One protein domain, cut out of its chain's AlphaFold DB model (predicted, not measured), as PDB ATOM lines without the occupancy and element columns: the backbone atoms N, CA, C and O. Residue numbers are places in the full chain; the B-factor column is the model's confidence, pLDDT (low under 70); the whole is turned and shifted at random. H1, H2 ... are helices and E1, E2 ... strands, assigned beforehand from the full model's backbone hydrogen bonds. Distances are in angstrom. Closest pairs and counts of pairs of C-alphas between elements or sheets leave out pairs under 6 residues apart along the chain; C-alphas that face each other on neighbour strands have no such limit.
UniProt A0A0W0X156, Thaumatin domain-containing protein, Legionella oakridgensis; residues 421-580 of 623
ATOM      1  N   ASP A 421     -12.023   9.634  26.519       91.75
ATOM      2  CA  ASP A 421     -11.972   9.289  27.943       91.75
ATOM      3  C   ASP A 421     -13.118   8.351  28.369       91.75
ATOM      4  O   ASP A 421     -14.135   8.215  27.687       91.75
ATOM      5  N   SER A 422     -12.956   7.692  29.518       90.69
ATOM      6  CA  SER A 422     -13.939   6.757  30.082       90.69
ATOM      7  C   SER A 422     -14.863   7.398  31.130       90.69
ATOM      8  O   SER A 422     -15.476   6.708  31.939       90.69
ATOM      9  N   ASN A 423     -14.982   8.731  31.145       86.81
ATOM     10  CA  ASN A 423     -15.699   9.439  32.213       86.81
ATOM     11  C   ASN A 423     -17.228   9.319  32.114       86.81
ATOM     12  O   ASN A 423     -17.911   9.356  33.135       86.81
ATOM     13  N   ASN A 424     -17.781   9.213  30.902       87.94
ATOM     14  CA  ASN A 424     -19.229   9.122  30.697       87.94
ATOM     15  C   ASN A 424     -19.694   7.695  30.361       87.94
ATOM     16  O   ASN A 424     -20.734   7.278  30.863       87.94
ATOM     17  N   ASN A 425     -18.929   6.948  29.555       86.56
ATOM     18  CA  ASN A 425     -19.172   5.539  29.203       86.56
ATOM     19  C   ASN A 425     -20.550   5.213  28.576       86.56
ATOM     20  O   ASN A 425     -20.890   4.037  28.443       86.56
ATOM     21  N   THR A 426     -21.333   6.201  28.125       95.88
ATOM     22  CA  THR A 426     -22.603   5.944  27.417       95.88
ATOM     23  C   THR A 426     -22.323   5.370  26.025       95.88
ATOM     24  O   THR A 426     -21.613   6.029  25.267       95.88
ATOM     25  N   PRO A 427     -22.866   4.197  25.640       97.06
ATOM     26  CA  PRO A 427     -22.663   3.635  24.305       97.06
ATOM     27  C   PRO A 427     -23.130   4.576  23.190       97.06
ATOM     28  O   PRO A 427     -24.159   5.242  23.308       97.06
ATOM     29  N   CYS A 428     -22.399   4.608  22.081       96.94
ATOM     30  CA  CYS A 428     -22.714   5.459  20.936       96.94
ATOM     31  C   CYS A 428     -22.253   4.826  19.626       96.94
ATOM     32  O   CYS A 428     -21.413   3.935  19.625       96.94
ATOM     33  N   THR A 429     -22.764   5.338  18.507       95.31
ATOM     34  CA  THR A 429     -22.280   5.008  17.153       95.31
ATOM     35  C   THR A 429     -21.967   6.250  16.313       95.31
ATOM     36  O   THR A 429     -21.381   6.140  15.241       95.31
ATOM     37  N   GLN A 430     -22.363   7.440  16.777       94.25
ATOM     38  CA  GLN A 430     -22.205   8.709  16.066       94.25
ATOM     39  C   GLN A 430     -22.122   9.878  17.054       94.25
ATOM     40  O   GLN A 430     -22.619   9.802  18.181       94.25
ATOM     41  N   ASP A 431     -21.503  10.975  16.614       92.75
ATOM     42  CA  ASP A 431     -21.217  12.139  17.461       92.75
ATOM     43  C   ASP A 431     -22.472  12.865  17.950       92.75
ATOM     44  O   ASP A 431     -22.457  13.412  19.049       92.75
ATOM     45  N   THR A 432     -23.570  12.832  17.190       94.75
ATOM     46  CA  THR A 432     -24.828  13.508  17.547       94.75
ATOM     47  C   THR A 432     -25.406  13.011  18.874       94.75
ATOM     48  O   THR A 432     -25.872  13.822  19.674       94.75
ATOM     49  N   THR A 433     -25.312  11.707  19.156       95.50
ATOM     50  CA  THR A 433     -25.732  11.116  20.438       95.50
ATOM     51  C   THR A 433     -24.932  11.696  21.600       95.50
ATOM     52  O   THR A 433     -25.490  12.049  22.636       95.50
ATOM     53  N   CYS A 434     -23.621  11.842  21.420       95.19
ATOM     54  CA  CYS A 434     -22.733  12.349  22.459       95.19
ATOM     55  C   CYS A 434     -22.873  13.857  22.652       95.19
ATOM     56  O   CYS A 434     -22.887  14.337  23.783       95.19
ATOM     57  N   GLN A 435     -23.062  14.595  21.561       94.06
ATOM     58  CA  GLN A 435     -23.278  16.038  21.576       94.06
ATOM     59  C   GLN A 435     -24.583  16.436  22.272       94.06
ATOM     60  O   GLN A 435     -24.635  17.508  22.873       94.06
ATOM     61  N   ALA A 436     -25.604  15.571  22.248       95.12
ATOM     62  CA  ALA A 436     -26.838  15.764  23.008       95.12
ATOM     63  C   ALA A 436     -26.628  15.672  24.533       95.12
ATOM     64  O   ALA A 436     -27.369  16.297  25.288       95.12
ATOM     65  N   ILE A 437     -25.618  14.920  24.986       94.31
ATOM     66  CA  ILE A 437     -25.229  14.821  26.402       94.31
ATOM     67  C   ILE A 437     -24.345  16.010  26.782       94.31
ATOM     68  O   ILE A 437     -24.573  16.686  27.783       94.31
ATOM     69  N   ASN A 438     -23.315  16.262  25.978       91.62
ATOM     70  CA  ASN A 438     -22.417  17.394  26.123       91.62
ATOM     71  C   ASN A 438     -21.856  17.747  24.747       91.62
ATOM     72  O   ASN A 438     -21.236  16.911  24.097       91.62
ATOM     73  N   SER A 439     -22.010  19.003  24.329       90.25
ATOM     74  CA  SER A 439     -21.528  19.493  23.028       90.25
ATOM     75  C   SER A 439     -20.039  19.212  22.740       90.25
ATOM     76  O   SER A 439     -19.644  19.093  21.573       90.25
ATOM     77  N   LYS A 440     -19.214  19.034  23.783       87.44
ATOM     78  CA  LYS A 440     -17.789  18.685  23.682       87.44
ATOM     79  C   LYS A 440     -17.520  17.192  23.495       87.44
ATOM     80  O   LYS A 440     -16.432  16.824  23.059       87.44
ATOM     81  N   PHE A 441     -18.479  16.322  23.806       91.94
ATOM     82  CA  PHE A 441     -18.290  14.881  23.684       91.94
ATOM     83  C   PHE A 441     -18.341  14.413  22.237       91.94
ATOM     84  O   PHE A 441     -19.019  14.983  21.376       91.94
ATOM     85  N   ARG A 442     -17.599  13.343  21.980       93.31
ATOM     86  CA  ARG A 442     -17.546  12.626  20.710       93.31
ATOM     87  C   ARG A 442     -17.683  11.137  20.976       93.31
ATOM     88  O   ARG A 442     -17.455  10.684  22.095       93.31
ATOM     89  N   CYS A 443     -18.068  10.398  19.946       95.62
ATOM     90  CA  CYS A 443     -18.123   8.947  20.000       95.62
ATOM     91  C   CYS A 443     -16.749   8.352  19.667       95.62
ATOM     92  O   CYS A 443     -16.130   8.782  18.688       95.62
ATOM     93  N   GLY A 444     -16.261   7.390  20.449       95.75
ATOM     94  CA  GLY A 444     -14.979   6.733  20.182       95.75
ATOM     95  C   GLY A 444     -14.689   5.546  21.095       95.75
ATOM     96  O   GLY A 444     -15.513   5.195  21.936       95.75
ATOM     97  N   LEU A 445     -13.528   4.916  20.917       96.50
ATOM     98  CA  LEU A 445     -13.048   3.849  21.798       96.50
ATOM     99  C   LEU A 445     -12.314   4.415  23.011       96.50
ATOM    100  O   LEU A 445     -11.491   5.332  22.900       96.50
ATOM    101  N   THR A 446     -12.547   3.780  24.155       96.38
ATOM    102  CA  THR A 446     -11.731   3.937  25.359       96.38
ATOM    103  C   THR A 446     -10.591   2.921  25.356       96.38
ATOM    104  O   THR A 446     -10.638   1.900  24.666       96.38
ATOM    105  N   GLN A 447      -9.565   3.168  26.171       94.88
ATOM    106  CA  GLN A 447      -8.503   2.186  26.392       94.88
ATOM    107  C   GLN A 447      -9.045   0.885  27.013       94.88
ATOM    108  O   GLN A 447      -8.610  -0.196  26.625       94.88
ATOM    109  N   ASP A 448     -10.030   0.979  27.914       95.44
ATOM    110  CA  ASP A 448     -10.659  -0.185  28.557       95.44
ATOM    111  C   ASP A 448     -11.372  -1.094  27.549       95.44
ATOM    112  O   ASP A 448     -11.310  -2.316  27.661       95.44
ATOM    113  N   ALA A 449     -12.013  -0.520  26.525       96.50
ATOM    114  CA  ALA A 449     -12.627  -1.311  25.464       96.50
ATOM    115  C   ALA A 449     -11.573  -2.133  24.699       96.50
ATOM    116  O   ALA A 449     -11.804  -3.300  24.395       96.50
ATOM    117  N   ILE A 450     -10.389  -1.562  24.448       96.81
ATOM    118  CA  ILE A 450      -9.287  -2.269  23.782       96.81
ATOM    119  C   ILE A 450      -8.745  -3.396  24.667       96.81
ATOM    120  O   ILE A 450      -8.632  -4.535  24.212       96.81
ATOM    121  N   THR A 451      -8.455  -3.129  25.942       96.44
ATOM    122  CA  THR A 451      -7.912  -4.153  26.856       96.44
ATOM    123  C   THR A 451      -8.891  -5.303  27.092       96.44
ATOM    124  O   THR A 451      -8.468  -6.445  27.248       96.44
ATOM    125  N   GLN A 452     -10.197  -5.037  27.038       96.38
ATOM    126  CA  GLN A 452     -11.254  -6.045  27.173       96.38
ATOM    127  C   GLN A 452     -11.611  -6.751  25.856       96.38
ATOM    128  O   GLN A 452     -12.541  -7.555  25.839       96.38
ATOM    129  N   ASN A 453     -10.896  -6.468  24.761       96.88
ATOM    130  CA  ASN A 453     -11.200  -6.984  23.427       96.88
ATOM    131  C   ASN A 453     -12.657  -6.698  23.006       96.88
ATOM    132  O   ASN A 453     -13.423  -7.602  22.683       96.88
ATOM    133  N   SER A 454     -13.051  -5.424  23.058       95.75
ATOM    134  CA  SER A 454     -14.387  -4.933  22.721       95.75
ATOM    135  C   SER A 454     -14.332  -3.842  21.647       95.75
ATOM    136  O   SER A 454     -13.463  -2.967  21.655       95.75
ATOM    137  N   ALA A 455     -15.295  -3.871  20.724       94.75
ATOM    138  CA  ALA A 455     -15.520  -2.812  19.735       94.75
ATOM    139  C   ALA A 455     -16.476  -1.710  20.231       94.75
ATOM    140  O   ALA A 455     -16.848  -0.824  19.461       94.75
ATOM    141  N   GLN A 456     -16.932  -1.777  21.488       95.31
ATOM    142  CA  GLN A 456     -17.931  -0.850  22.010       95.31
ATOM    143  C   GLN A 456     -17.373   0.573  22.111       95.31
ATOM    144  O   GLN A 456     -16.513   0.865  22.940       95.31
ATOM    145  N   THR A 457     -17.933   1.477  21.311       97.12
ATOM    146  CA  THR A 457     -17.659   2.910  21.396       97.12
ATOM    147  C   THR A 457     -18.574   3.597  22.398       97.12
ATOM    148  O   THR A 457     -19.757   3.262  22.526       97.12
ATOM    149  N   THR A 458     -18.035   4.587  23.105       97.38
ATOM    150  CA  THR A 458     -18.754   5.368  24.109       97.38
ATOM    151  C   THR A 458     -18.585   6.866  23.887       97.38
ATOM    152  O   THR A 458     -17.702   7.330  23.162       97.38
ATOM    153  N   CYS A 459     -19.496   7.638  24.469       96.38
ATOM    154  CA  CYS A 459     -19.386   9.079  24.529       96.38
ATOM    155  C   CYS A 459     -18.326   9.469  25.548       96.38
ATOM    156  O   CYS A 459     -18.371   9.026  26.696       96.38
ATOM    157  N   GLY A 460     -17.427  10.353  25.141       93.38
ATOM    158  CA  GLY A 460     -16.422  10.908  26.029       93.38
ATOM    159  C   GLY A 460     -15.746  12.132  25.440       93.38
ATOM    160  O   GLY A 460     -16.023  12.567  24.314       93.38
ATOM    161  N   THR A 461     -14.850  12.699  26.230       91.62
ATOM    162  CA  THR A 461     -13.930  13.741  25.779       91.62
ATOM    163  C   THR A 461     -12.990  13.164  24.721       91.62
ATOM    164  O   THR A 461     -12.299  12.200  25.040       91.62
ATOM    165  N   PRO A 462     -12.886  13.734  23.506       91.69
ATOM    166  CA  PRO A 462     -11.860  13.319  22.554       91.69
ATOM    167  C   PRO A 462     -10.459  13.645  23.091       91.69
ATOM    168  O   PRO A 462     -10.167  14.792  23.425       91.69
ATOM    169  N   LEU A 463      -9.596  12.632  23.149       92.31
ATOM    170  CA  LEU A 463      -8.199  12.735  23.586       92.31
ATOM    171  C   LEU A 463      -7.213  12.618  22.418       92.31
ATOM    172  O   LEU A 463      -6.076  13.078  22.511       92.31
ATOM    173  N   GLY A 464      -7.652  12.025  21.306       93.50
ATOM    174  CA  GLY A 464      -6.788  11.765  20.168       93.50
ATOM    175  C   GLY A 464      -7.371  10.745  19.201       93.50
ATOM    176  O   GLY A 464      -8.590  10.566  19.115       93.50
ATOM    177  N   TYR A 465      -6.481  10.051  18.503       94.56
ATOM    178  CA  TYR A 465      -6.829   8.929  17.646       94.56
ATOM    179  C   TYR A 465      -5.919   7.732  17.899       94.56
ATOM    180  O   TYR A 465      -4.698   7.862  18.012       94.56
ATOM    181  N   TRP A 466      -6.543   6.562  17.921       94.31
ATOM    182  CA  TRP A 466      -5.892   5.274  17.793       94.31
ATOM    183  C   TRP A 466      -5.448   5.050  16.348       94.31
ATOM    184  O   TRP A 466      -6.052   5.555  15.398       94.31
ATOM    185  N   ASN A 467      -4.443   4.206  16.173       91.19
ATOM    186  CA  ASN A 467      -4.206   3.507  14.920       91.19
ATOM    187  C   ASN A 467      -4.062   2.005  15.210       91.19
ATOM    188  O   ASN A 467      -4.044   1.588  16.369       91.19
ATOM    189  N   GLN A 468      -3.991   1.185  14.163       90.44
ATOM    190  CA  GLN A 468      -3.949  -0.272  14.324       90.44
ATOM    191  C   GLN A 468      -2.712  -0.740  15.104       90.44
ATOM    192  O   GLN A 468      -2.832  -1.627  15.944       90.44
ATOM    193  N   ASN A 469      -1.552  -0.106  14.880       91.19
ATOM    194  CA  ASN A 469      -0.328  -0.393  15.628       91.19
ATOM    195  C   ASN A 469      -0.543  -0.211  17.136       91.19
ATOM    196  O   ASN A 469      -0.221  -1.102  17.917       91.19
ATOM    197  N   GLU A 470      -1.152   0.903  17.537       92.69
ATOM    198  CA  GLU A 470      -1.378   1.213  18.944       92.69
ATOM    199  C   GLU A 470      -2.432   0.307  19.589       92.69
ATOM    200  O   GLU A 470      -2.258  -0.139  20.721       92.69
ATOM    201  N   ILE A 471      -3.499  -0.036  18.862       94.38
ATOM    202  CA  ILE A 471      -4.503  -0.996  19.344       94.38
ATOM    203  C   ILE A 471      -3.839  -2.351  19.625       94.38
ATOM    204  O   ILE A 471      -3.995  -2.889  20.722       94.38
ATOM    205  N   CYS A 472      -3.029  -2.855  18.689       93.50
ATOM    206  CA  CYS A 472      -2.306  -4.112  18.875       93.50
ATOM    207  C   CYS A 472      -1.169  -4.025  19.900       93.50
ATOM    208  O   CYS A 472      -0.799  -5.036  20.491       93.50
ATOM    209  N   ALA A 473      -0.598  -2.842  20.136       92.81
ATOM    210  CA  ALA A 473       0.367  -2.638  21.212       92.81
ATOM    211  C   ALA A 473      -0.298  -2.688  22.596       92.81
ATOM    212  O   ALA A 473       0.320  -3.163  23.547       92.81
ATOM    213  N   LYS A 474      -1.547  -2.220  22.712       94.25
ATOM    214  CA  LYS A 474      -2.322  -2.244  23.961       94.25
ATOM    215  C   LYS A 474      -2.932  -3.608  24.268       94.25
ATOM    216  O   LYS A 474      -3.030  -3.966  25.439       94.25
ATOM    217  N   ASN A 475      -3.351  -4.349  23.247       96.50
ATOM    218  CA  ASN A 475      -3.850  -5.709  23.388       96.50
ATOM    219  C   ASN A 475      -3.515  -6.520  22.130       96.50
ATOM    220  O   ASN A 475      -4.169  -6.381  21.097       96.50
ATOM    221  N   ASP A 476      -2.513  -7.392  22.229       95.12
ATOM    222  CA  ASP A 476      -2.092  -8.257  21.122       95.12
ATOM    223  C   ASP A 476      -3.117  -9.359  20.782       95.12
ATOM    224  O   ASP A 476      -3.031  -9.967  19.719       95.12
ATOM    225  N   GLN A 477      -4.131  -9.565  21.634       95.75
ATOM    226  CA  GLN A 477      -5.277 -10.448  21.396       95.75
ATOM    227  C   GLN A 477      -6.520  -9.702  20.890       95.75
ATOM    228  O   GLN A 477      -7.600 -10.293  20.795       95.75
ATOM    229  N   TYR A 478      -6.412  -8.402  20.599       95.62
ATOM    230  CA  TYR A 478      -7.546  -7.633  20.102       95.62
ATOM    231  C   TYR A 478      -7.968  -8.133  18.719       95.62
ATOM    232  O   TYR A 478      -7.174  -8.139  17.781       95.62
ATOM    233  N   ASN A 479      -9.229  -8.527  18.580       93.75
ATOM    234  CA  ASN A 479      -9.783  -9.013  17.325       93.75
ATOM    235  C   ASN A 479     -11.215  -8.521  17.161       93.75
ATOM    236  O   ASN A 479     -12.156  -9.136  17.660       93.75
ATOM    237  N   GLN A 480     -11.367  -7.392  16.469       92.38
ATOM    238  CA  GLN A 480     -12.670  -6.798  16.194       92.38
ATOM    239  C   GLN A 480     -12.802  -6.432  14.717       92.38
ATOM    240  O   GLN A 480     -12.002  -5.673  14.154       92.38
ATOM    241  N   ALA A 481     -13.863  -6.948  14.096       85.25
ATOM    242  CA  ALA A 481     -14.167  -6.709  12.694       85.25
ATOM    243  C   ALA A 481     -14.321  -5.206  12.402       85.25
ATOM    244  O   ALA A 481     -15.020  -4.483  13.112       85.25
ATOM    245  N   GLY A 482     -13.673  -4.738  11.333       81.50
ATOM    246  CA  GLY A 482     -13.703  -3.325  10.940       81.50
ATOM    247  C   GLY A 482     -12.773  -2.413  11.750       81.50
ATOM    248  O   GLY A 482     -12.840  -1.198  11.576       81.50
ATOM    249  N   ILE A 483     -11.911  -2.976  12.606       88.69
ATOM    250  CA  ILE A 483     -10.869  -2.238  13.330       88.69
ATOM    251  C   ILE A 483      -9.503  -2.871  13.042       88.69
ATOM    252  O   ILE A 483      -8.732  -2.320  12.254       88.69
ATOM    253  N   VAL A 484      -9.210  -4.022  13.653       89.31
ATOM    254  CA  VAL A 484      -7.991  -4.816  13.434       89.31
ATOM    255  C   VAL A 484      -8.155  -6.206  14.065       89.31
ATOM    256  O   VAL A 484      -8.854  -6.352  15.070       89.31
ATOM    257  N   ASP A 485      -7.507  -7.210  13.475       90.00
ATOM    258  CA  ASP A 485      -7.284  -8.525  14.085       90.00
ATOM    259  C   ASP A 485      -5.794  -8.688  14.390       90.00
ATOM    260  O   ASP A 485      -5.019  -9.048  13.513       90.00
ATOM    261  N   CYS A 486      -5.396  -8.404  15.630       91.88
ATOM    262  CA  CYS A 486      -4.011  -8.469  16.095       91.88
ATOM    263  C   CYS A 486      -3.477  -9.907  16.214       91.88
ATOM    264  O   CYS A 486      -2.268 -10.098  16.330       91.88
ATOM    265  N   THR A 487      -4.360 -10.910  16.140       90.25
ATOM    266  CA  THR A 487      -4.003 -12.334  16.220       90.25
ATOM    267  C   THR A 487      -3.654 -12.940  14.861       90.25
ATOM    268  O   THR A 487      -3.232 -14.098  14.783       90.25
ATOM    269  N   GLU A 488      -3.815 -12.171  13.779       86.25
ATOM    270  CA  GLU A 488      -3.548 -12.643  12.429       86.25
ATOM    271  C   GLU A 488      -2.054 -12.944  12.232       86.25
ATOM    272  O   GLU A 488      -1.175 -12.097  12.426       86.25
ATOM    273  N   ASN A 489      -1.781 -14.181  11.819       84.25
ATOM    274  CA  ASN A 489      -0.447 -14.739  11.622       84.25
ATOM    275  C   ASN A 489      -0.282 -15.285  10.198       84.25
ATOM    276  O   ASN A 489      -1.263 -15.581   9.518       84.25
ATOM    277  N   ASN A 490       0.970 -15.493   9.779       74.44
ATOM    278  CA  ASN A 490       1.335 -16.022   8.457       74.44
ATOM    279  C   ASN A 490       0.779 -15.197   7.287       74.44
ATOM    280  O   ASN A 490       0.375 -15.739   6.252       74.44
ATOM    281  N   ILE A 491       0.778 -13.875   7.432       71.19
ATOM    282  CA  ILE A 491       0.254 -12.974   6.414       71.19
ATOM    283  C   ILE A 491       1.109 -13.098   5.139       71.19
ATOM    284  O   ILE A 491       2.337 -13.063   5.190       71.19
ATOM    285  N   GLY A 492       0.458 -13.318   3.991       60.00
ATOM    286  CA  GLY A 492       1.114 -13.460   2.683       60.00
ATOM    287  C   GLY A 492       1.964 -14.722   2.500       60.00
ATOM    288  O   GLY A 492       2.850 -14.715   1.654       60.00
ATOM    289  N   ASN A 493       1.738 -15.789   3.282       61.16
ATOM    290  CA  ASN A 493       2.586 -16.998   3.310       61.16
ATOM    291  C   ASN A 493       4.056 -16.721   3.689       61.16
ATOM    292  O   ASN A 493       4.935 -17.541   3.430       61.16
ATOM    293  N   ALA A 494       4.317 -15.571   4.309       64.62
ATOM    294  CA  ALA A 494       5.651 -15.050   4.585       64.62
ATOM    295  C   ALA A 494       6.090 -15.235   6.052       64.62
ATOM    296  O   ALA A 494       7.159 -14.781   6.440       64.62
ATOM    297  N   GLY A 495       5.264 -15.879   6.885       73.31
ATOM    298  CA  GLY A 495       5.570 -16.134   8.299       73.31
ATOM    299  C   GLY A 495       5.443 -14.923   9.236       73.31
ATOM    300  O   GLY A 495       5.633 -15.085  10.434       73.31
ATOM    301  N   ASN A 496       5.091 -13.736   8.728       79.38
ATOM    302  CA  ASN A 496       4.874 -12.536   9.544       79.38
ATOM    303  C   ASN A 496       3.473 -12.511  10.177       79.38
ATOM    304  O   ASN A 496       2.495 -12.938   9.555       79.38
ATOM    305  N   SER A 497       3.368 -11.948  11.379       85.62
ATOM    306  CA  SER A 497       2.098 -11.514  11.977       85.62
ATOM    307  C   SER A 497       1.703 -10.107  11.518       85.62
ATOM    308  O   SER A 497       2.522  -9.359  10.971       85.62
ATOM    309  N   ILE A 498       0.457  -9.695  11.767       84.25
ATOM    310  CA  ILE A 498       0.054  -8.296  11.529       84.25
ATOM    311  C   ILE A 498       0.863  -7.327  12.394       84.25
ATOM    312  O   ILE A 498       1.188  -6.228  11.954       84.25
ATOM    313  N   ILE A 499       1.233  -7.748  13.605       87.94
ATOM    314  CA  ILE A 499       2.021  -6.949  14.542       87.94
ATOM    315  C   ILE A 499       3.425  -6.727  13.980       87.94
ATOM    316  O   ILE A 499       3.923  -5.602  14.037       87.94
ATOM    317  N   ASP A 500       4.034  -7.756  13.382       86.38
ATOM    318  CA  ASP A 500       5.336  -7.636  12.715       86.38
ATOM    319  C   ASP A 500       5.282  -6.621  11.575       86.38
ATOM    320  O   ASP A 500       6.184  -5.798  11.450       86.38
ATOM    321  N   LEU A 501       4.208  -6.626  10.777       83.44
ATOM    322  CA  LEU A 501       4.031  -5.671   9.683       83.44
ATOM    323  C   LEU A 501       3.765  -4.243  10.181       83.44
ATOM    324  O   LEU A 501       4.328  -3.302   9.628       83.44
ATOM    325  N   LEU A 502       2.942  -4.065  11.220       85.44
ATOM    326  CA  LEU A 502       2.636  -2.753  11.806       85.44
ATOM    327  C   LEU A 502       3.859  -2.119  12.485       85.44
ATOM    328  O   LEU A 502       4.026  -0.901  12.432       85.44
ATOM    329  N   LYS A 503       4.714  -2.943  13.106       85.06
ATOM    330  CA  LYS A 503       5.919  -2.507  13.831       85.06
ATOM    331  C   LYS A 503       7.199  -2.579  13.004       85.06
ATOM    332  O   LYS A 503       8.229  -2.091  13.459       85.06
ATOM    333  N   CYS A 504       7.145  -3.184  11.819       84.12
ATOM    334  CA  CYS A 504       8.314  -3.512  11.007       84.12
ATOM    335  C   CYS A 504       9.383  -4.266  11.812       84.12
ATOM    336  O   CYS A 504      10.551  -3.886  11.861       84.12
ATOM    337  N   ALA A 505       8.940  -5.329  12.486       83.44
ATOM    338  CA  ALA A 505       9.733  -6.139  13.403       83.44
ATOM    339  C   ALA A 505       9.879  -7.587  12.906       83.44
ATOM    340  O   ALA A 505       9.223  -8.005  11.954       83.44
ATOM    341  N   GLY A 506      10.765  -8.362  13.538       82.25
ATOM    342  CA  GLY A 506      10.963  -9.773  13.194       82.25
ATOM    343  C   GLY A 506      11.386  -9.965  11.732       82.25
ATOM    344  O   GLY A 506      12.276  -9.269  11.242       82.25
ATOM    345  N   GLY A 507      10.730 -10.889  11.024       77.69
ATOM    346  CA  GLY A 507      10.947 -11.115   9.588       77.69
ATOM    347  C   GLY A 507      10.591  -9.911   8.707       77.69
ATOM    348  O   GLY A 507      11.109  -9.801   7.594       77.69
ATOM    349  N   ALA A 508       9.778  -8.983   9.230       79.94
ATOM    350  CA  ALA A 508       9.418  -7.726   8.589       79.94
ATOM    351  C   ALA A 508      10.418  -6.590   8.797       79.94
ATOM    352  O   ALA A 508      10.253  -5.547   8.178       79.94
ATOM    353  N   ALA A 509      11.496  -6.772   9.560       81.50
ATOM    354  CA  ALA A 509      12.530  -5.751   9.761       81.50
ATOM    355  C   ALA A 509      13.476  -5.568   8.545       81.50
ATOM    356  O   ALA A 509      14.689  -5.417   8.696       81.50
ATOM    357  N   VAL A 510      12.935  -5.607   7.324       78.88
ATOM    358  CA  VAL A 510      13.663  -5.434   6.057       78.88
ATOM    359  C   VAL A 510      12.905  -4.489   5.129       78.88
ATOM    360  O   VAL A 510      11.677  -4.487   5.119       78.88
ATOM    361  N   SER A 511      13.635  -3.698   4.337       81.50
ATOM    362  CA  SER A 511      13.030  -2.658   3.495       81.50
ATOM    363  C   SER A 511      12.363  -3.221   2.245       81.50
ATOM    364  O   SER A 511      13.006  -3.961   1.498       81.50
ATOM    365  N   CYS A 512      11.134  -2.795   1.950       79.31
ATOM    366  CA  CYS A 512      10.496  -3.051   0.655       79.31
ATOM    367  C   CYS A 512      10.957  -2.081  -0.452       79.31
ATOM    368  O   CYS A 512      10.648  -2.291  -1.623       79.31
ATOM    369  N   PHE A 513      11.700  -1.016  -0.135       79.25
ATOM    370  CA  PHE A 513      12.198  -0.073  -1.147       79.25
ATOM    371  C   PHE A 513      13.510  -0.521  -1.818       79.25
ATOM    372  O   PHE A 513      13.823  -0.063  -2.917       79.25
ATOM    373  N   ASN A 514      14.269  -1.421  -1.184       71.19
ATOM    374  CA  ASN A 514      15.596  -1.862  -1.641       71.19
ATOM    375  C   ASN A 514      15.589  -3.215  -2.379       71.19
ATOM    376  O   ASN A 514      16.644  -3.829  -2.536       71.19
ATOM    377  N   VAL A 515      14.426  -3.700  -2.822       65.69
ATOM    378  CA  VAL A 515      14.302  -4.996  -3.505       65.69
ATOM    379  C   VAL A 515      14.038  -4.816  -4.999       65.69
ATOM    380  O   VAL A 515      13.217  -4.002  -5.404       65.69
ATOM    381  N   SER A 516      14.744  -5.584  -5.831       71.75
ATOM    382  CA  SER A 516      14.521  -5.671  -7.285       71.75
ATOM    383  C   SER A 516      13.455  -6.707  -7.667       71.75
ATOM    384  O   SER A 516      13.149  -6.887  -8.845       71.75
ATOM    385  N   THR A 517      12.896  -7.403  -6.677       71.00
ATOM    386  CA  THR A 517      11.849  -8.419  -6.814       71.00
ATOM    387  C   THR A 517      10.845  -8.284  -5.673       71.00
ATOM    388  O   THR A 517      11.178  -7.757  -4.615       71.00
ATOM    389  N   VAL A 518       9.634  -8.816  -5.850       72.69
ATOM    390  CA  VAL A 518       8.611  -8.851  -4.793       72.69
ATOM    391  C   VAL A 518       9.140  -9.599  -3.568       72.69
ATOM    392  O   VAL A 518       9.657 -10.711  -3.693       72.69
ATOM    393  N   ASN A 519       9.004  -8.989  -2.391       74.75
ATOM    394  CA  ASN A 519       9.275  -9.625  -1.111       74.75
ATOM    395  C   ASN A 519       8.023  -9.528  -0.230       74.75
ATOM    396  O   ASN A 519       7.640  -8.448   0.204       74.75
ATOM    397  N   GLU A 520       7.389 -10.665   0.047       74.56
ATOM    398  CA  GLU A 520       6.180 -10.715   0.879       74.56
ATOM    399  C   GLU A 520       6.475 -10.576   2.381       74.56
ATOM    400  O   GLU A 520       5.556 -10.363   3.173       74.56
ATOM    401  N   THR A 521       7.749 -10.666   2.784       76.94
ATOM    402  CA  THR A 521       8.165 -10.571   4.184       76.94
ATOM    403  C   THR A 521       8.553  -9.157   4.604       76.94
ATOM    404  O   THR A 521       8.734  -8.963   5.791       76.94
ATOM    405  N   CYS A 522       8.721  -8.179   3.707       77.31
ATOM    406  CA  CYS A 522       9.304  -6.876   4.060       77.31
ATOM    407  C   CYS A 522       8.332  -5.901   4.748       77.31
ATOM    408  O   CYS A 522       7.114  -5.985   4.579       77.31
ATOM    409  N   CYS A 523       8.878  -4.942   5.500       76.88
ATOM    410  CA  CYS A 523       8.161  -3.766   5.985       76.88
ATOM    411  C   CYS A 523       7.818  -2.904   4.776       76.88
ATOM    412  O   CYS A 523       8.721  -2.414   4.111       76.88
ATOM    413  N   GLY A 524       6.524  -2.817   4.469       77.56
ATOM    414  CA  GLY A 524       5.900  -2.195   3.301       77.56
ATOM    415  C   GLY A 524       6.629  -1.111   2.517       77.56
ATOM    416  O   GLY A 524       7.419  -0.331   3.029       77.56
ATOM    417  N   CYS A 525       6.218  -0.942   1.264       80.62
ATOM    418  CA  CYS A 525       6.473   0.292   0.536       80.62
ATOM    419  C   CYS A 525       5.170   0.837  -0.040       80.62
ATOM    420  O   CYS A 525       4.270   0.085  -0.413       80.62
ATOM    421  N   THR A 526       5.032   2.159  -0.065       84.56
ATOM    422  CA  THR A 526       3.847   2.820  -0.612       84.56
ATOM    423  C   THR A 526       4.243   4.111  -1.307       84.56
ATOM    424  O   THR A 526       4.943   4.953  -0.751       84.56
ATOM    425  N   ASN A 527       3.733   4.270  -2.524       87.56
ATOM    426  CA  ASN A 527       3.740   5.523  -3.260       87.56
ATOM    427  C   ASN A 527       2.502   6.328  -2.859       87.56
ATOM    428  O   ASN A 527       1.399   6.103  -3.355       87.56
ATOM    429  N   TRP A 528       2.660   7.251  -1.914       89.88
ATOM    430  CA  TRP A 528       1.539   8.004  -1.342       89.88
ATOM    431  C   TRP A 528       0.756   8.840  -2.365       89.88
ATOM    432  O   TRP A 528      -0.444   9.060  -2.193       89.88
ATOM    433  N   GLN A 529       1.398   9.262  -3.454       90.38
ATOM    434  CA  GLN A 529       0.742   9.951  -4.564       90.38
ATOM    435  C   GLN A 529      -0.338   9.105  -5.249       90.38
ATOM    436  O   GLN A 529      -1.332   9.661  -5.713       90.38
ATOM    437  N   ASP A 530      -0.201   7.777  -5.233       87.50
ATOM    438  CA  ASP A 530      -1.197   6.862  -5.799       87.50
ATOM    439  C   ASP A 530      -2.458   6.808  -4.918       87.50
ATOM    440  O   ASP A 530      -3.529   6.414  -5.370       87.50
ATOM    441  N   GLN A 531      -2.352   7.273  -3.665       86.62
ATOM    442  CA  GLN A 531      -3.460   7.454  -2.720       86.62
ATOM    443  C   GLN A 531      -4.033   8.886  -2.747       86.62
ATOM    444  O   GLN A 531      -4.769   9.289  -1.843       86.62
ATOM    445  N   GLY A 532      -3.671   9.689  -3.756       90.81
ATOM    446  CA  GLY A 532      -4.109  11.082  -3.902       90.81
ATOM    447  C   GLY A 532      -3.437  12.062  -2.934       90.81
ATOM    448  O   GLY A 532      -3.896  13.195  -2.785       90.81
ATOM    449  N   ILE A 533      -2.358  11.650  -2.262       94.31
ATOM    450  CA  ILE A 533      -1.639  12.479  -1.292       94.31
ATOM    451  C   ILE A 533      -0.531  13.247  -2.009       94.31
ATOM    452  O   ILE A 533       0.256  12.687  -2.765       94.31
ATOM    453  N   ILE A 534      -0.445  14.554  -1.766       96.44
ATOM    454  CA  ILE A 534       0.558  15.409  -2.409       96.44
ATOM    455  C   ILE A 534       1.937  15.119  -1.803       96.44
ATOM    456  O   ILE A 534       2.273  15.679  -0.762       96.44
ATOM    457  N   ILE A 535       2.718  14.276  -2.476       95.56
ATOM    458  CA  ILE A 535       4.117  13.924  -2.195       95.56
ATOM    459  C   ILE A 535       4.909  14.020  -3.516       95.56
ATOM    460  O   ILE A 535       4.328  13.793  -4.583       95.56
ATOM    461  N   PRO A 536       6.211  14.369  -3.505       93.56
ATOM    462  CA  PRO A 536       7.021  14.385  -4.721       93.56
ATOM    463  C   PRO A 536       7.100  13.015  -5.407       93.56
ATOM    464  O   PRO A 536       7.297  11.994  -4.756       93.56
ATOM    465  N   THR A 537       7.026  13.007  -6.738       90.12
ATOM    466  CA  THR A 537       7.134  11.787  -7.563       90.12
ATOM    467  C   THR A 537       8.554  11.517  -8.065       90.12
ATOM    468  O   THR A 537       8.826  10.477  -8.662       90.12
ATOM    469  N   GLN A 538       9.477  12.461  -7.859       87.88
ATOM    470  CA  GLN A 538      10.868  12.315  -8.275       87.88
ATOM    471  C   GLN A 538      11.611  11.360  -7.334       87.88
ATOM    472  O   GLN A 538      11.757  11.645  -6.146       87.88
ATOM    473  N   ALA A 539      12.147  10.268  -7.891       85.81
ATOM    474  CA  ALA A 539      12.892   9.245  -7.151       85.81
ATOM    475  C   ALA A 539      14.139   9.779  -6.421       85.81
ATOM    476  O   ALA A 539      14.555   9.211  -5.417       85.81
ATOM    477  N   SER A 540      14.722  10.880  -6.908       80.81
ATOM    478  CA  SER A 540      15.847  11.576  -6.272       80.81
ATOM    479  C   SER A 540      15.466  12.346  -5.001       80.81
ATOM    480  O   SER A 540      16.355  12.775  -4.270       80.81
ATOM    481  N   ILE A 541      14.169  12.552  -4.748       86.88
ATOM    482  CA  ILE A 541      13.647  13.242  -3.560       86.88
ATOM    483  C   ILE A 541      13.027  12.234  -2.602       86.88
ATOM    484  O   ILE A 541      13.366  12.214  -1.424       86.88
ATOM    485  N   VAL A 542      12.116  11.413  -3.118       89.00
ATOM    486  CA  VAL A 542      11.463  10.333  -2.381       89.00
ATOM    487  C   VAL A 542      11.686   9.076  -3.191       89.00
ATOM    488  O   VAL A 542      11.241   9.004  -4.337       89.00
ATOM    489  N   GLN A 543      12.380   8.094  -2.620       87.75
ATOM    490  CA  GLN A 543      12.538   6.791  -3.259       87.75
ATOM    491  C   GLN A 543      11.148   6.229  -3.581       87.75
ATOM    492  O   GLN A 543      10.265   6.238  -2.729       87.75
ATOM    493  N   GLN A 544      10.942   5.790  -4.819       86.00
ATOM    494  CA  GLN A 544       9.644   5.288  -5.268       86.00
ATOM    495  C   GLN A 544       9.558   3.782  -5.016       86.00
ATOM    496  O   GLN A 544      10.498   3.042  -5.303       86.00
ATOM    497  N   CYS A 545       8.425   3.332  -4.488       84.31
ATOM    498  CA  CYS A 545       8.107   1.925  -4.289       84.31
ATOM    499  C   CYS A 545       7.878   1.265  -5.652       84.31
ATOM    500  O   CYS A 545       7.024   1.707  -6.423       84.31
ATOM    501  N   GLN A 546       8.653   0.222  -5.950       78.06
ATOM    502  CA  GLN A 546       8.540  -0.539  -7.201       78.06
ATOM    503  C   GLN A 546       7.830  -1.884  -7.010       78.06
ATOM    504  O   GLN A 546       7.144  -2.344  -7.920       78.06
ATOM    505  N   TYR A 547       7.964  -2.492  -5.828       74.88
ATOM    506  CA  TYR A 547       7.460  -3.832  -5.531       74.88
ATOM    507  C   TYR A 547       6.771  -3.849  -4.156       74.88
ATOM    508  O   TYR A 547       7.354  -4.344  -3.189       74.88
ATOM    509  N   PRO A 548       5.558  -3.278  -4.030       72.25
ATOM    510  CA  PRO A 548       4.825  -3.326  -2.770       72.25
ATOM    511  C   PRO A 548       4.532  -4.781  -2.401       72.25
ATOM    512  O   PRO A 548       4.141  -5.574  -3.258       72.25
ATOM    513  N   ASN A 549       4.696  -5.135  -1.124       70.88
ATOM    514  CA  ASN A 549       4.234  -6.438  -0.658       70.88
ATOM    515  C   ASN A 549       2.695  -6.499  -0.714       70.88
ATOM    516  O   ASN A 549       2.005  -5.480  -0.564       70.88
ATOM    517  N   SER A 550       2.140  -7.696  -0.903       70.25
ATOM    518  CA  SER A 550       0.700  -7.888  -1.115       70.25
ATOM    519  C   SER A 550      -0.168  -7.539   0.107       70.25
ATOM    520  O   SER A 550      -1.372  -7.321  -0.015       70.25
ATOM    521  N   ASN A 551       0.420  -7.397   1.290       68.88
ATOM    522  CA  ASN A 551      -0.279  -7.101   2.543       68.88
ATOM    523  C   ASN A 551      -0.301  -5.597   2.874       68.88
ATOM    524  O   ASN A 551      -0.990  -5.157   3.796       68.88
ATOM    525  N   TRP A 552       0.411  -4.789   2.089       69.62
ATOM    526  CA  TRP A 552       0.415  -3.328   2.164       69.62
ATOM    527  C   TRP A 552      -0.493  -2.669   1.120       69.62
ATOM    528  O   TRP A 552      -0.495  -1.457   0.980       69.62
ATOM    529  N   GLY A 553      -1.335  -3.432   0.421       54.41
ATOM    530  CA  GLY A 553      -2.564  -2.906  -0.185       54.41
ATOM    531  C   GLY A 553      -2.437  -2.035  -1.442       54.41
ATOM    532  O   GLY A 553      -3.470  -1.633  -1.967       54.41
ATOM    533  N   ALA A 554      -1.253  -1.761  -1.994       46.56
ATOM    534  CA  ALA A 554      -1.163  -1.180  -3.337       46.56
ATOM    535  C   ALA A 554      -1.253  -2.303  -4.388       46.56
ATOM    536  O   ALA A 554      -0.262  -2.960  -4.692       46.56
ATOM    537  N   GLY A 555      -2.457  -2.555  -4.913       45.81
ATOM    538  CA  GLY A 555      -2.680  -3.534  -5.989       45.81
ATOM    539  C   GLY A 555      -2.898  -4.986  -5.544       45.81
ATOM    540  O   GLY A 555      -2.917  -5.877  -6.391       45.81
ATOM    541  N   SER A 556      -3.103  -5.248  -4.250       46.38
ATOM    542  CA  SER A 556      -3.497  -6.575  -3.771       46.38
ATOM    543  C   SER A 556      -5.013  -6.716  -3.657       46.38
ATOM    544  O   SER A 556      -5.738  -5.768  -3.356       46.38
ATOM    545  N   THR A 557      -5.510  -7.941  -3.821       42.53
ATOM    546  CA  THR A 557      -6.922  -8.299  -3.602       42.53
ATOM    547  C   THR A 557      -7.403  -8.061  -2.160       42.53
ATOM    548  O   THR A 557      -8.595  -8.188  -1.893       42.53
ATOM    549  N   LYS A 558      -6.503  -7.679  -1.237       49.94
ATOM    550  CA  LYS A 558      -6.771  -7.379   0.178       49.94
ATOM    551  C   LYS A 558      -6.884  -5.881   0.504       49.94
ATOM    552  O   LYS A 558      -7.108  -5.531   1.654       49.94
ATOM    553  N   GLN A 559      -6.801  -4.989  -0.487       49.97
ATOM    554  CA  GLN A 559      -6.951  -3.536  -0.286       49.97
ATOM    555  C   GLN A 559      -8.317  -3.130   0.315       49.97
ATOM    556  O   GLN A 559      -8.449  -2.044   0.877       49.97
ATOM    557  N   ALA A 560      -9.338  -3.989   0.209       47.00
ATOM    558  CA  ALA A 560     -10.716  -3.664   0.572       47.00
ATOM    559  C   ALA A 560     -11.085  -3.889   2.055       47.00
ATOM    560  O   ALA A 560     -12.176  -3.484   2.455       47.00
ATOM    561  N   THR A 561     -10.233  -4.517   2.880       57.16
ATOM    562  CA  THR A 561     -10.572  -4.858   4.279       57.16
ATOM    563  C   THR A 561      -9.521  -4.367   5.277       57.16
ATOM    564  O   THR A 561      -8.328  -4.492   5.038       57.16
ATOM    565  N   LEU A 562      -9.962  -3.827   6.425       60.88
ATOM    566  CA  LEU A 562      -9.086  -3.390   7.533       60.88
ATOM    567  C   LEU A 562      -8.398  -4.560   8.264       60.88
ATOM    568  O   LEU A 562      -7.410  -4.347   8.962       60.88
ATOM    569  N   SER A 563      -8.911  -5.782   8.101       60.66
ATOM    570  CA  SER A 563      -8.275  -7.026   8.552       60.66
ATOM    571  C   SER A 563      -7.434  -7.607   7.410       60.66
ATOM    572  O   SER A 563      -7.908  -7.666   6.270       60.66
ATOM    573  N   GLY A 564      -6.194  -8.008   7.698       62.22
ATOM    574  CA  GLY A 564      -5.253  -8.555   6.716       62.22
ATOM    575  C   GLY A 564      -4.547  -7.545   5.809       62.22
ATOM    576  O   GLY A 564      -3.861  -7.975   4.879       62.22
ATOM    577  N   ALA A 565      -4.700  -6.234   6.046       70.88
ATOM    578  CA  ALA A 565      -4.000  -5.186   5.302       70.88
ATOM    579  C   ALA A 565      -3.636  -3.979   6.182       70.88
ATOM    580  O   ALA A 565      -4.453  -3.503   6.966       70.88
ATOM    581  N   VAL A 566      -2.419  -3.454   6.008       79.81
ATOM    582  CA  VAL A 566      -1.882  -2.340   6.819       79.81
ATOM    583  C   VAL A 566      -2.252  -0.971   6.242       79.81
ATOM    584  O   VAL A 566      -2.705  -0.077   6.955       79.81
ATOM    585  N   LEU A 567      -2.096  -0.792   4.928       81.44
ATOM    586  CA  LEU A 567      -2.237   0.517   4.285       81.44
ATOM    587  C   LEU A 567      -3.617   1.179   4.474       81.44
ATOM    588  O   LEU A 567      -3.633   2.377   4.770       81.44
ATOM    589  N   PRO A 568      -4.764   0.471   4.382       80.25
ATOM    590  CA  PRO A 568      -6.072   1.093   4.609       80.25
ATOM    591  C   PRO A 568      -6.201   1.764   5.988       80.25
ATOM    592  O   PRO A 568      -6.855   2.801   6.111       80.25
ATOM    593  N   GLY A 569      -5.528   1.225   7.012       82.56
ATOM    594  CA  GLY A 569      -5.479   1.803   8.355       82.56
ATOM    595  C   GLY A 569      -4.607   3.059   8.483       82.56
ATOM    596  O   GLY A 569      -4.722   3.764   9.485       82.56
ATOM    597  N   LEU A 570      -3.776   3.368   7.480       87.75
ATOM    598  CA  LEU A 570      -2.785   4.452   7.507       87.75
ATOM    599  C   LEU A 570      -3.099   5.622   6.564       87.75
ATOM    600  O   LEU A 570      -2.667   6.745   6.820       87.75
ATOM    601  N   VAL A 571      -3.849   5.402   5.478       89.94
ATOM    602  CA  VAL A 571      -4.089   6.438   4.449       89.94
ATOM    603  C   VAL A 571      -4.697   7.713   5.039       89.94
ATOM    604  O   VAL A 571      -4.229   8.811   4.740       89.94
ATOM    605  N   TRP A 572      -5.690   7.595   5.922       91.88
ATOM    606  CA  TRP A 572      -6.349   8.756   6.536       91.88
ATOM    607  C   TRP A 572      -5.410   9.559   7.457       91.88
ATOM    608  O   TRP A 572      -5.548  10.780   7.560       91.88
ATOM    609  N   LEU A 573      -4.427   8.901   8.089       93.94
ATOM    610  CA  LEU A 573      -3.380   9.563   8.878       93.94
ATOM    611  C   LEU A 573      -2.514  10.431   7.978       93.94
ATOM    612  O   LEU A 573      -2.321  11.623   8.229       93.94
ATOM    613  N   LYS A 574      -2.045   9.831   6.883       94.12
ATOM    614  CA  LYS A 574      -1.176  10.493   5.921       94.12
ATOM    615  C   LYS A 574      -1.897  11.620   5.179       94.12
ATOM    616  O   LYS A 574      -1.308  12.663   4.923       94.12
ATOM    617  N   GLN A 575      -3.189  11.468   4.890       95.06
ATOM    618  CA  GLN A 575      -4.025  12.543   4.344       95.06
ATOM    619  C   GLN A 575      -4.176  13.715   5.327       95.06
ATOM    620  O   GLN A 575      -4.135  14.875   4.916       95.06
ATOM    621  N   GLY A 576      -4.322  13.429   6.626       95.12
ATOM    622  CA  GLY A 576      -4.405  14.457   7.665       95.12
ATOM    623  C   GLY A 576      -3.096  15.234   7.849       95.12
ATOM    624  O   GLY A 576      -3.132  16.448   8.087       95.12
ATOM    625  N   CYS A 577      -1.948  14.568   7.684       97.12
ATOM    626  CA  CYS A 577      -0.632  15.205   7.669       97.12
ATOM    627  C   CYS A 577       0.353  14.515   6.703       97.12
ATOM    628  O   CYS A 577       1.034  13.567   7.094       97.12
ATOM    629  N   PRO A 578       0.494  15.012   5.455       97.19
ATOM    630  CA  PRO A 578       1.342  14.382   4.436       97.19
ATOM    631  C   PRO A 578       2.826  14.294   4.798       97.19
ATOM    632  O   PRO A 578       3.514  13.393   4.337       97.19
ATOM    633  N   SER A 579       3.330  15.206   5.630       96.56
ATOM    634  CA  SER A 579       4.722  15.178   6.091       96.56
ATOM    635  C   SER A 579       4.966  14.267   7.299       96.56
ATOM    636  O   SER A 579       6.098  14.216   7.765       96.56
ATOM    637  N   ALA A 580       3.928  13.656   7.881       96.25
ATOM    638  CA  ALA A 580       4.075  12.844   9.085       96.25
ATOM    639  C   ALA A 580       4.436  11.395   8.754       96.25
ATOM    640  O   ALA A 580       3.915  10.814   7.798       96.25
TER     641      ALA A 580
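AT A GLANCE: This is residues 421 to 580 of the 623 residues of the protein "Thaumatin domain-containing protein" of Legionella oakridgensis (UniProt A0A0W0X156). Little regular structure: an elongated chain of loops, with H1 packed on the small antiparallel sheet E1 - E2 at one end and long loops beside H4 and H5 towards the other. The 160 printed residues, 45 in named elements, run H1 E1 H2 E2 E3 H3 H4 H5 H6, mixed in class. The whole is compact, radius of gyration of the C-alphas 17.7 A, spans 56 by 33 by 23 A.

IN THESE COORDINATES: E1 is residues 442 to 444, E2 458 to 460, E3 462 to 465. H1, residues 431 to 437, 10.2 A long, begins at C-alpha (-21.217, 12.139, 17.461). H2 is 447 to 451, H3 468 to 474, H4 498 to 503, H5 528 to 531. H6, 571 to 576, ends at C-alpha (-4.405, 14.457, 7.665).

HOW THE PARTS SIT: Between E1 and E2, N 442 and O 460 are 2.9 A apart, within hydrogen-bond range. E3 pairs with no named strand. H3 touches H2, closest C-alphas Thr 451 and Lys 474, 6.6 A. H3 touches H4, about perpendicular at 88 degrees, closest C-alphas Asn 469 and Leu 502, 5.4 A. Every O i to N i+4 pair is within range in H2, H3, H4 and H6, 2 of 3 in H1; H5 is too short.

THE WHOLE: The printed part has no cut. Links H3 to H4, H4 to H5 and H5 to H6 are long. pLDDT is under 70 at 492 to 494, 515 and 551 to 564.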